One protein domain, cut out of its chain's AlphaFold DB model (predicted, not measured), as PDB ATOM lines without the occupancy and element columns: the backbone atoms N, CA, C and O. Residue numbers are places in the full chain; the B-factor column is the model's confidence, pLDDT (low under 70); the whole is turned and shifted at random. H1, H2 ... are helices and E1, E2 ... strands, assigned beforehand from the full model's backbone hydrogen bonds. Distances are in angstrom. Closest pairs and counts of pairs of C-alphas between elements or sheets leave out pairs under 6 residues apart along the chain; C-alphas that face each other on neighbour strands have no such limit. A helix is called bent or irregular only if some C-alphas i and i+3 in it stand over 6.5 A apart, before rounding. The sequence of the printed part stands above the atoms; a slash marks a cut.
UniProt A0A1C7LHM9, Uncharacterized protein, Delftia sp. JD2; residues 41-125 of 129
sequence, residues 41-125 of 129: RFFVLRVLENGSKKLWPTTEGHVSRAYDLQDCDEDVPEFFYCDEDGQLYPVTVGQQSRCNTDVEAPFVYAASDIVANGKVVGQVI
ATOM      1  N   ARG A  41      58.797  24.735  96.379       91.94
ATOM      2  CA  ARG A  41      57.996  24.452  95.186       91.94
ATOM      3  C   ARG A  41      57.023  23.297  95.367       91.94
ATOM      4  O   ARG A  41      56.368  22.892  94.409       91.94
ATOM      5  N   PHE A  42      56.933  22.770  96.583       95.00
ATOM      6  CA  PHE A  42      56.065  21.654  96.919       95.00
ATOM      7  C   PHE A  42      54.689  22.119  97.391       95.00
ATOM      8  O   PHE A  42      54.540  23.092  98.132       95.00
ATOM      9  N   PHE A  43      53.675  21.343  97.024       95.38
ATOM     10  CA  PHE A  43      52.295  21.531  97.439       95.38
ATOM     11  C   PHE A  43      51.694  20.207  97.893       95.38
ATOM     12  O   PHE A  43      51.980  19.159  97.325       95.38
ATOM     13  N   VAL A  44      50.812  20.265  98.887       95.19
ATOM     14  CA  VAL A  44      49.976  19.135  99.300       95.19
ATOM     15  C   VAL A  44      48.533  19.380  98.879       95.19
ATOM     16  O   VAL A  44      48.001  20.485  99.051       95.19
ATOM     17  N   LEU A  45      47.883  18.358  98.330       94.81
ATOM     18  CA  LEU A  45      46.459  18.387  98.034       94.81
ATOM     19  C   LEU A  45      45.664  18.181  99.323       94.81
ATOM     20  O   LEU A  45      45.793  17.165  99.998       94.81
ATOM     21  N   ARG A  46      44.802  19.139  99.656       92.81
ATOM     22  CA  ARG A  46      43.847  19.017 100.761       92.81
ATOM     23  C   ARG A  46      42.431  18.931 100.220       92.81
ATOM     24  O   ARG A  46      42.046  19.730  99.363       92.81
ATOM     25  N   VAL A  47      41.657  17.997 100.759       91.31
ATOM     26  CA  VAL A  47      40.207  17.935 100.567       91.31
ATOM     27  C   VAL A  47      39.558  18.727 101.698       91.31
ATOM     28  O   VAL A  47      39.770  18.431 102.871       91.31
ATOM     29  N   LEU A  48      38.831  19.786 101.353       91.38
ATOM     30  CA  LEU A  48      38.103  20.613 102.312       91.38
ATOM     31  C   LEU A  48      36.788  19.930 102.716       91.38
ATOM     32  O   LEU A  48      36.309  19.034 102.028       91.38
ATOM     33  N   GLU A  49      36.162  20.392 103.801       91.50
ATOM     34  CA  GLU A  49      34.913  19.813 104.337       91.50
ATOM     35  C   GLU A  49      33.764  19.774 103.313       91.50
ATOM     36  O   GLU A  49      32.918  18.888 103.344       91.50
ATOM     37  N   ASN A  50      33.755  20.711 102.362       92.44
ATOM     38  CA  ASN A  50      32.783  20.767 101.267       92.44
ATOM     39  C   ASN A  50      33.140  19.858 100.069       92.44
ATOM     40  O   ASN A  50      32.529  19.980  99.009       92.44
ATOM     41  N   GLY A  51      34.163  19.009 100.198       90.19
ATOM     42  CA  GLY A  51      34.664  18.116  99.152       90.19
ATOM     43  C   GLY A  51      35.536  18.787  98.086       90.19
ATOM     44  O   GLY A  51      36.042  18.105  97.194       90.19
ATOM     45  N   SER A  52      35.740  20.107  98.146       92.88
ATOM     46  CA  SER A  52      36.610  20.796  97.189       92.88
ATOM     47  C   SER A  52      38.086  20.492  97.454       92.88
ATOM     48  O   SER A  52      38.510  20.319  98.596       92.88
ATOM     49  N   LYS A  53      38.878  20.426  96.383       92.69
ATOM     50  CA  LYS A  53      40.321  20.187  96.446       92.69
ATOM     51  C   LYS A  53      41.078  21.511  96.376       92.69
ATOM     52  O   LYS A  53      40.781  22.347  95.523       92.69
ATOM     53  N   LYS A  54      42.069  21.693  97.247       93.75
ATOM     54  CA  LYS A  54      42.950  22.868  97.262       93.75
ATOM     55  C   LYS A  54      44.405  22.443  97.425       93.75
ATOM     56  O   LYS A  54      44.712  21.632  98.292       93.75
ATOM     57  N   LEU A  55      45.294  23.047  96.640       92.50
ATOM     58  CA  LEU A  55      46.737  22.937  96.844       92.50
ATOM     59  C   LEU A  55      47.181  23.894  97.949       92.50
ATOM     60  O   LEU A  55      46.816  25.075  97.952       92.50
ATOM     61  N   TRP A  56      47.954  23.374  98.895       92.12
ATOM     62  CA  TRP A  56      48.522  24.141  99.996       92.12
ATOM     63  C   TRP A  56      50.052  24.087  99.941       92.12
ATOM     64  O   TRP A  56      50.576  22.983  99.787       92.12
ATOM     65  N   PRO A  57      50.767  25.221 100.074       91.81
ATOM     66  CA  PRO A  57      52.228  25.222 100.117       91.81
ATOM     67  C   PRO A  57      52.760  24.298 101.214       91.81
ATOM     68  O   PRO A  57      52.177  24.201 102.300       91.81
ATOM     69  N   THR A  58      53.852  23.602 100.924       91.56
ATOM     70  CA  THR A  58      54.515  22.706 101.872       91.56
ATOM     71  C   THR A  58      56.019  22.654 101.614       91.56
ATOM     72  O   THR A  58      56.495  23.329 100.711       91.56
ATOM     73  N   THR A  59      56.784  21.905 102.407       90.88
ATOM     74  CA  THR A  59      58.245  21.775 102.264       90.88
ATOM     75  C   THR A  59      58.644  20.372 101.826       90.88
ATOM     76  O   THR A  59      57.915  19.413 102.076       90.88
ATOM     77  N   GLU A  60      59.848  20.243 101.268       90.69
ATOM     78  CA  GLU A  60      60.500  18.947 101.040       90.69
ATOM     79  C   GLU A  60      60.522  18.092 102.316       90.69
ATOM     80  O   GLU A  60      60.154  16.925 102.282       90.69
ATOM     81  N   GLY A  61      60.852  18.685 103.469       88.25
ATOM     82  CA  GLY A  61      60.883  17.964 104.745       88.25
ATOM     83  C   GLY A  61      59.528  17.378 105.161       88.25
ATOM     84  O   GLY A  61      59.483  16.300 105.748       88.25
ATOM     85  N   HIS A  62      58.411  18.041 104.838       89.06
ATOM     86  CA  HIS A  62      57.082  17.475 105.090       89.06
ATOM     87  C   HIS A  62      56.764  16.319 104.136       89.06
ATOM     88  O   HIS A  62      56.214  15.316 104.584       89.06
ATOM     89  N   VAL A  63      57.153  16.435 102.861       91.00
ATOM     90  CA  VAL A  63      57.046  15.335 101.891       91.00
ATOM     91  C   VAL A  63      57.863  14.137 102.382       91.00
ATOM     92  O   VAL A  63      57.302  13.062 102.564       91.00
ATOM     93  N   SER A  64      59.147  14.341 102.700       89.50
ATOM     94  CA  SER A  64      60.041  13.317 103.259       89.50
ATOM     95  C   SER A  64      59.411  12.617 104.459       89.50
ATOM     96  O   SER A  64      59.316  11.396 104.479       89.50
ATOM     97  N   ARG A  65      58.925  13.382 105.439       86.62
ATOM     98  CA  ARG A  65      58.330  12.819 106.653       86.62
ATOM     99  C   ARG A  65      57.068  11.996 106.384       86.62
ATOM    100  O   ARG A  65      56.859  10.991 107.049       86.62
ATOM    101  N   ALA A  66      56.223  12.416 105.444       88.69
ATOM    102  CA  ALA A  66      55.014  11.670 105.108       88.69
ATOM    103  C   ALA A  66      55.336  10.298 104.491       88.69
ATOM    104  O   ALA A  66      54.668   9.321 104.806       88.69
ATOM    105  N   TYR A  67      56.375  10.216 103.654       85.69
ATOM    106  CA  TYR A  67      56.829   8.940 103.088       85.69
ATOM    107  C   TYR A  67      57.614   8.081 104.086       85.69
ATOM    108  O   TYR A  67      57.545   6.860 104.016       85.69
ATOM    109  N   ASP A  68      58.332   8.699 105.019       81.25
ATOM    110  CA  ASP A  68      59.018   8.012 106.121       81.25
ATOM    111  C   ASP A  68      58.022   7.318 107.074       81.25
ATOM    112  O   ASP A  68      58.223   6.173 107.466       81.25
ATOM    113  N   LEU A  69      56.881   7.956 107.358       76.81
ATOM    114  CA  LEU A  69      55.811   7.398 108.202       76.81
ATOM    115  C   LEU A  69      54.868   6.421 107.477       76.81
ATOM    116  O   LEU A  69      53.954   5.887 108.103       76.81
ATOM    117  N   GLN A  70      55.066   6.152 106.183       74.19
ATOM    118  CA  GLN A  70      54.188   5.257 105.418       74.19
ATOM    119  C   GLN A  70      54.156   3.829 105.996       74.19
ATOM    120  O   GLN A  70      53.124   3.161 105.949       74.19
ATOM    121  N   ASP A  71      55.267   3.374 106.581       67.06
ATOM    122  CA  ASP A  71      55.365   2.069 107.247       67.06
ATOM    123  C   ASP A  71      54.542   1.998 108.553       67.06
ATOM    124  O   ASP A  71      54.341   0.913 109.098       67.06
ATOM    125  N   CYS A  72      54.034   3.130 109.055       69.44
ATOM    126  CA  CYS A  72      53.139   3.209 110.213       69.44
ATOM    127  C   CYS A  72      51.645   3.083 109.847       69.44
ATOM    128  O   CYS A  72      50.796   3.455 110.656       69.44
ATOM    129  N   ASP A  73      51.320   2.582 108.649       69.19
ATOM    130  CA  ASP A  73      49.957   2.515 108.093       69.19
ATOM    131  C   ASP A  73      49.269   3.898 107.977       69.19
ATOM    132  O   ASP A  73      48.039   4.001 107.971       69.19
ATOM    133  N   GLU A  74      50.048   4.983 107.879       75.25
ATOM    134  CA  GLU A  74      49.524   6.325 107.613       75.25
ATOM    135  C   GLU A  74      49.333   6.550 106.104       75.25
ATOM    136  O   GLU A  74      50.230   6.300 105.294       75.25
ATOM    137  N   ASP A  75      48.161   7.062 105.711       81.25
ATOM    138  CA  ASP A  75      47.891   7.432 104.320       81.25
ATOM    139  C   ASP A  75      48.801   8.590 103.890       81.25
ATOM    140  O   ASP A  75      48.719   9.705 104.416       81.25
ATOM    141  N   VAL A  76      49.633   8.348 102.874       84.50
ATOM    142  CA  VAL A  76      50.502   9.385 102.314       84.50
ATOM    143  C   VAL A  76      49.657  10.391 101.517       84.50
ATOM    144  O   VAL A  76      48.962   9.995 100.575       84.50
ATOM    145  N   PRO A  77      49.714  11.701 101.833       89.81
ATOM    146  CA  PRO A  77      48.998  12.718 101.073       89.81
ATOM    147  C   PRO A  77      49.444  12.795  99.607       89.81
ATOM    148  O   PRO A  77      50.595  12.532  99.269       89.81
ATOM    149  N   GLU A  78      48.555  13.260  98.727       94.25
ATOM    150  CA  GLU A  78      48.944  13.596  97.355       94.25
ATOM    151  C   GLU A  78      49.791  14.882  97.345       94.25
ATOM    152  O   GLU A  78      49.321  15.960  97.730       94.25
ATOM    153  N   PHE A  79      51.033  14.775  96.867       95.75
ATOM    154  CA  PHE A  79      51.970  15.891  96.747       95.75
ATOM    155  C   PHE A  79      52.219  16.283  95.288       95.75
ATOM    156  O   PHE A  79      52.173  15.457  94.375       95.75
ATOM    157  N   PHE A  80      52.523  17.561  95.074       96.81
ATOM    158  CA  PHE A  80      52.834  18.148  93.775       96.81
ATOM    159  C   PHE A  80      54.080  19.029  93.866       96.81
ATOM    160  O   PHE A  80      54.343  19.636  94.901       96.81
ATOM    161  N   TYR A  81      54.814  19.131  92.763       96.00
ATOM    162  CA  TYR A  81      55.957  20.020  92.589       96.00
ATOM    163  C   TYR A  81      55.685  20.985  91.432       96.00
ATOM    164  O   TYR A  81      55.242  20.559  90.363       96.00
ATOM    165  N   CYS A  82      55.940  22.272  91.648       95.12
ATOM    166  CA  CYS A  82      55.847  23.317  90.635       95.12
ATOM    167  C   CYS A  82      57.236  23.596  90.045       95.12
ATOM    168  O   CYS A  82      58.153  23.979  90.774       95.12
ATOM    169  N   ASP A  83      57.415  23.389  88.745       92.50
ATOM    170  CA  ASP A  83      58.703  23.610  88.088       92.50
ATOM    171  C   ASP A  83      58.991  25.091  87.772       92.50
ATOM    172  O   ASP A  83      58.295  26.003  88.221       92.50
ATOM    173  N   GLU A  84      60.106  25.358  87.078       88.94
ATOM    174  CA  GLU A  84      60.550  26.731  86.788       88.94
ATOM    175  C   GLU A  84      59.639  27.478  85.827       88.94
ATOM    176  O   GLU A  84      59.555  28.704  85.902       88.94
ATOM    177  N   ASP A  85      58.893  26.731  85.024       92.06
ATOM    178  CA  ASP A  85      57.935  27.248  84.062       92.06
ATOM    179  C   ASP A  85      56.520  27.369  84.666       92.06
ATOM    180  O   ASP A  85      55.571  27.755  83.978       92.06
ATOM    181  N   GLY A  86      56.363  27.062  85.960       89.12
ATOM    182  CA  GLY A  86      55.095  27.137  86.685       89.12
ATOM    183  C   GLY A  86      54.168  25.940  86.455       89.12
ATOM    184  O   GLY A  86      52.974  26.027  86.752       89.12
ATOM    185  N   GLN A  87      54.679  24.839  85.901       94.62
ATOM    186  CA  GLN A  87      53.911  23.622  85.647       94.62
ATOM    187  C   GLN A  87      53.895  22.721  86.881       94.62
ATOM    188  O   GLN A  87      54.916  22.503  87.532       94.62
ATOM    189  N   LEU A  88      52.719  22.170  87.189       95.31
ATOM    190  CA  LEU A  88      52.525  21.270  88.323       95.31
ATOM    191  C   LEU A  88      52.662  19.813  87.896       95.31
ATOM    192  O   LEU A  88      51.964  19.348  86.994       95.31
ATOM    193  N   TYR A  89      53.490  19.077  88.626       96.50
ATOM    194  CA  TYR A  89      53.698  17.648  88.438       96.50
ATOM    195  C   TYR A  89      53.411  16.895  89.730       96.50
ATOM    196  O   TYR A  89      53.777  17.382  90.800       96.50
ATOM    197  N   PRO A  90      52.779  15.712  89.661       96.12
ATOM    198  CA  PRO A  90      52.655  14.858  90.828       96.12
ATOM    199  C   PRO A  90      54.047  14.435  91.296       96.12
ATOM    200  O   PRO A  90      54.934  14.152  90.484       96.12
ATOM    201  N   VAL A  91      54.218  14.406  92.610       95.12
ATOM    202  CA  VAL A  91      55.422  13.891  93.249       95.12
ATOM    203  C   VAL A  91      55.288  12.385  93.407       95.12
ATOM    204  O   VAL A  91      54.253  11.875  93.836       95.12
ATOM    205  N   THR A  92      56.357  11.675  93.081       91.56
ATOM    206  CA  THR A  92      56.527  10.262  93.401       91.56
ATOM    207  C   THR A  92      57.821  10.073  94.175       91.56
ATOM    208  O   THR A  92      58.727  10.900  94.105       91.56
ATOM    209  N   VAL A  93      57.921   8.981  94.924       87.19
ATOM    210  CA  VAL A  93      59.161   8.587  95.597       87.19
ATOM    211  C   VAL A  93      59.600   7.248  95.035       87.19
ATOM    212  O   VAL A  93      58.772   6.362  94.804       87.19
ATOM    213  N   GLY A  94      60.896   7.121  94.753       78.00
ATOM    214  CA  GLY A  94      61.471   5.855  94.309       78.00
ATOM    215  C   GLY A  94      61.210   4.757  95.340       78.00
ATOM    216  O   GLY A  94      61.500   4.934  96.520       78.00
ATOM    217  N   GLN A  95      60.663   3.620  94.904       67.19
ATOM    218  CA  GLN A  95      60.469   2.478  95.792       67.19
ATOM    219  C   GLN A  95      61.830   1.976  96.278       67.19
ATOM    220  O   GLN A  95      62.712   1.692  95.466       67.19
ATOM    221  N   GLN A  96      61.974   1.804  97.590       63.19
ATOM    222  CA  GLN A  96      63.140   1.151  98.163       63.19
ATOM    223  C   GLN A  96      62.835  -0.246  98.669       63.19
ATOM    224  O   GLN A  96      61.807  -0.522  99.282       63.19
ATOM    225  N   SER A  97      63.773  -1.143  98.399       58.84
ATOM    226  CA  SER A  97      63.806  -2.481  98.965       58.84
ATOM    227  C   SER A  97      64.632  -2.470 100.243       58.84
ATOM    228  O   SER A  97      65.754  -1.964 100.235       58.84
ATOM    229  N   ARG A  98      64.118  -3.098 101.305       57.88
ATOM    230  CA  ARG A  98      64.882  -3.366 102.531       57.88
ATOM    231  C   ARG A  98      66.208  -4.038 102.169       57.88
ATOM    232  O   ARG A  98      66.201  -5.132 101.599       57.88
ATOM    233  N   CYS A  99      67.334  -3.417 102.504       53.62
ATOM    234  CA  CYS A  99      68.621  -4.097 102.458       53.62
ATOM    235  C   CYS A  99      68.825  -4.813 103.794       53.62
ATOM    236  O   CYS A  99      69.111  -4.195 104.814       53.62
ATOM    237  N   ASN A 100      68.633  -6.132 103.793       47.44
ATOM    238  CA  ASN A 100      68.972  -6.949 104.948       47.44
ATOM    239  C   ASN A 100      70.499  -7.095 104.964       47.44
ATOM    240  O   ASN A 100      71.064  -7.809 104.136       47.44
ATOM    241  N   THR A 101      71.182  -6.363 105.836       55.38
ATOM    242  CA  THR A 101      72.566  -6.692 106.188       55.38
ATOM    243  C   THR A 101      72.551  -7.921 107.096       55.38
ATOM    244  O   THR A 101      71.617  -8.072 107.873       55.38
ATOM    245  N   ASP A 102      73.587  -8.768 107.074       57.41
ATOM    246  CA  ASP A 102      73.746  -9.931 107.984       57.41
ATOM    247  C   ASP A 102      73.886  -9.544 109.481       57.41
ATOM    248  O   ASP A 102      74.328 -10.330 110.318       57.41
ATOM    249  N   VAL A 103      73.549  -8.302 109.820       55.22
ATOM    250  CA  VAL A 103      73.598  -7.700 111.143       55.22
ATOM    251  C   VAL A 103      72.162  -7.409 111.549       55.22
ATOM    252  O   VAL A 103      71.435  -6.740 110.819       55.22
ATOM    253  N   GLU A 104      71.770  -7.905 112.719       50.22
ATOM    254  CA  GLU A 104      70.495  -7.602 113.367       50.22
ATOM    255  C   GLU A 104      70.500  -6.121 113.792       50.22
ATOM    256  O   GLU A 104      70.864  -5.763 114.911       50.22
ATOM    257  N   ALA A 105      70.207  -5.241 112.838       53.31
ATOM    258  CA  ALA A 105      70.071  -3.801 113.011       53.31
ATOM    259  C   ALA A 105      68.605  -3.398 112.772       53.31
ATOM    260  O   ALA A 105      67.909  -4.081 112.010       53.31
ATOM    261  N   PRO A 106      68.114  -2.305 113.391       51.50
ATOM    262  CA  PRO A 106      66.870  -1.688 112.943       51.50
ATOM    263  C   PRO A 106      66.996  -1.401 111.440       51.50
ATOM    264  O   PRO A 106      68.071  -1.042 110.962       51.50
ATOM    265  N   PHE A 107      65.936  -1.691 110.687       54.19
ATOM    266  CA  PHE A 107      65.932  -1.680 109.224       54.19
ATOM    267  C   PHE A 107      66.623  -0.430 108.661       54.19
ATOM    268  O   PHE A 107      66.154   0.681 108.871       54.19
ATOM    269  N   VAL A 108      67.720  -0.606 107.918       54.16
ATOM    270  CA  VAL A 108      68.377   0.513 107.233       54.16
ATOM    271  C   VAL A 108      67.661   0.722 105.903       54.16
ATOM    272  O   VAL A 108      67.802  -0.090 104.986       54.16
ATOM    273  N   TYR A 109      66.885   1.795 105.790       60.03
ATOM    274  CA  TYR A 109      66.465   2.316 104.491       60.03
ATOM    275  C   TYR A 109      67.518   3.326 104.019       60.03
ATOM    276  O   TYR A 109      67.988   4.162 104.792       60.03
ATOM    277  N   ALA A 110      67.938   3.234 102.758       64.12
ATOM    278  CA  ALA A 110      68.770   4.279 102.169       64.12
ATOM    279  C   ALA A 110      67.906   5.533 101.936       64.12
ATOM    280  O   ALA A 110      66.685   5.458 101.907       64.12
ATOM    281  N   ALA A 111      68.492   6.709 101.715       75.81
ATOM    282  CA  ALA A 111      67.683   7.862 101.304       75.81
ATOM    283  C   ALA A 111      67.021   7.601  99.934       75.81
ATOM    284  O   ALA A 111      67.690   7.096  99.030       75.81
ATOM    285  N   SER A 112      65.732   7.917  99.770       84.69
ATOM    286  CA  SER A 112      65.003   7.755  98.494       84.69
ATOM    287  C   SER A 112      64.907   9.073  97.739       84.69
ATOM    288  O   SER A 112      64.719  10.118  98.351       84.69
ATOM    289  N   ASP A 113      64.951   9.041  96.408       90.19
ATOM    290  CA  ASP A 113      64.732  10.249  95.610       90.19
ATOM    291  C   ASP A 113      63.240  10.606  95.546       90.19
ATOM    292  O   ASP A 113      62.390   9.763  95.233       90.19
ATOM    293  N   ILE A 114      62.941  11.882  95.787       93.00
ATOM    294  CA  ILE A 114      61.659  12.507  95.466       93.00
ATOM    295  C   ILE A 114      61.736  12.958  94.007       93.00
ATOM    296  O   ILE A 114      62.619  13.731  93.628       93.00
ATOM    297  N   VAL A 115      60.811  12.482  93.181       93.31
ATOM    298  CA  VAL A 115      60.821  12.656  91.729       93.31
ATOM    299  C   VAL A 115      59.569  13.396  91.269       93.31
ATOM    300  O   VAL A 115      58.451  13.076  91.664       93.31
ATOM    301  N   ALA A 116      59.754  14.370  90.380       94.94
ATOM    302  CA  ALA A 116      58.676  15.037  89.658       94.94
ATOM    303  C   ALA A 116      59.123  15.316  88.218       94.94
ATOM    304  O   ALA A 116      60.263  15.715  87.978       94.94
ATOM    305  N   ASN A 117      58.248  15.070  87.238       94.44
ATOM    306  CA  ASN A 117      58.571  15.214  85.808       94.44
ATOM    307  C   ASN A 117      59.859  14.468  85.375       94.44
ATOM    308  O   ASN A 117      60.648  14.963  84.571       94.44
ATOM    309  N   GLY A 118      60.123  13.297  85.967       90.38
ATOM    310  CA  GLY A 118      61.327  12.502  85.689       90.38
ATOM    311  C   GLY A 118      62.643  13.099  86.208       90.38
ATOM    312  O   GLY A 118      63.707  12.601  85.849       90.38
ATOM    313  N   LYS A 119      62.592  14.149  87.036       91.25
ATOM    314  CA  LYS A 119      63.757  14.779  87.670       91.25
ATOM    315  C   LYS A 119      63.720  14.561  89.178       91.25
ATOM    316  O   LYS A 119      62.643  14.572  89.771       91.25
ATOM    317  N   VAL A 120      64.892  14.417  89.788       92.00
ATOM    318  CA  VAL A 120      65.034  14.437  91.249       92.00
ATOM    319  C   VAL A 120      64.839  15.872  91.732       92.00
ATOM    320  O   VAL A 120      65.506  16.785  91.243       92.00
ATOM    321  N   VAL A 121      63.898  16.066  92.653       91.75
ATOM    322  CA  VAL A 121      63.498  17.377  93.196       91.75
ATOM    323  C   VAL A 121      63.638  17.465  94.716       91.75
ATOM    324  O   VAL A 121      63.347  18.508  95.291       91.75
ATOM    325  N   GLY A 122      64.075  16.384  95.361       89.69
ATOM    326  CA  GLY A 122      64.321  16.306  96.796       89.69
ATOM    327  C   GLY A 122      64.672  14.881  97.210       89.69
ATOM    328  O   GLY A 122      64.790  13.996  96.357       89.69
ATOM    329  N   GLN A 123      64.809  14.652  98.512       89.50
ATOM    330  CA  GLN A 123      65.113  13.338  99.073       89.50
ATOM    331  C   GLN A 123      64.239  13.015 100.286       89.50
ATOM    332  O   GLN A 123      63.863  13.887 101.066       89.50
ATOM    333  N   VAL A 124      63.934  11.731 100.448       86.00
ATOM    334  CA  VAL A 124      63.355  11.171 101.666       86.00
ATOM    335  C   VAL A 124      64.490  10.680 102.549       86.00
ATOM    336  O   VAL A 124      65.245   9.789 102.156       86.00
ATOM    337  N   ILE A 125      64.603  11.268 103.736       83.25
ATOM    338  CA  ILE A 125      65.519  10.831 104.786       83.25
ATOM    339  C   ILE A 125      64.698  10.027 105.788       83.25
ATOM    340  O   ILE A 125      63.822  10.589 106.442       83.25
TER     341      ILE A 125
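AT A GLANCE: This is residues 41 to 125 of the 129 residues of an uncharacterized protein of Delftia sp. JD2 (UniProt A0A1C7LHM9). A strongly twisted, curled sheet of four strands, E2, E1, E3 and E4, and a separate two-strand hairpin, E5 and E6, both pack on one helix, H1; from this body a long loop reaches away, and its residues 101 to 106 stick out free. The printed part has 85 residues, with one named helix and six named strands in the order E1, E2, H1, E3, E4, E5, E6. Both sheets are antiparallel, and the class is mixed, helices and strands. The whole is loose, with a radius of gyration of the C-alphas of 14.9 A, and flat, spanning 49 by 32 by 16 A.

HOW THE PARTS SIT: E1, residues 42 to 47, and E2, residues 53 to 58, form an antiparallel hairpin, with N 46 and O 54 2.8 A apart, within hydrogen-bond range. H1, residues 60 to 72, follows over a tight link; 7 of its 9 O i to N i+4 pairs are within hydrogen-bond range. E3, residues 79 to 82, is the antiparallel neighbour of E1, with N 43 and O 80 2.8 A apart. E2, H1 and E3 make a split strand-helix-strand unit, two strands of one sheet with a helix between them along the chain and another strand, E1, between them in the sheet, and its crossover is right-handed. H1 is on this sheet at a height over the sheet of 11.8 A; the closest C-alphas of H1 and E3 are those of Val 63 and Phe 79, 7.2 A apart. E4, residues 88 to 90, forms a hairpin with E3, with N 81 and O 89 2.8 A apart. E5, residues 112 to 116, and E6, residues 119 to 124, form the last hairpin, with N 114 and O 122 2.9 A apart. Residues 92 to 93 pair antiparallel with residues 114 to 115 of E5. The closest C-alphas of E4 and E5 are those of Tyr 89 and Ala 116, 5.8 A apart, and those of H1 and E6 are Ser 64 and Val 124, 4.3 A apart. E2 and E6 are apart.

IN THESE COORDINATES: E1 begins at C-alpha 42, (56.065, 21.654, 96.919), and is 16.7 A long; E2 is 15.4 A. H1 begins at C-alpha 60, (60.500, 18.947, 101.040), and is 19.6 A long; it is irregular, with C-alphas 68 and 71 7.1 A apart. E3 is 10.4 A, E4 6.9 A and E5 13.1 A. E6, 14.5 A, ends at C-alpha 124, (63.355, 11.171, 101.666).

THE WHOLE: The C-alphas of Asn 50 and Asp 102 are the two farthest apart, at 51.6 A. The printed part has no cut. The link from E4 to E5, residues 91 to 111, is long. Mean pLDDT of the printed part is 83.0, with residues 71 to 73 and 95 to 110 under 70.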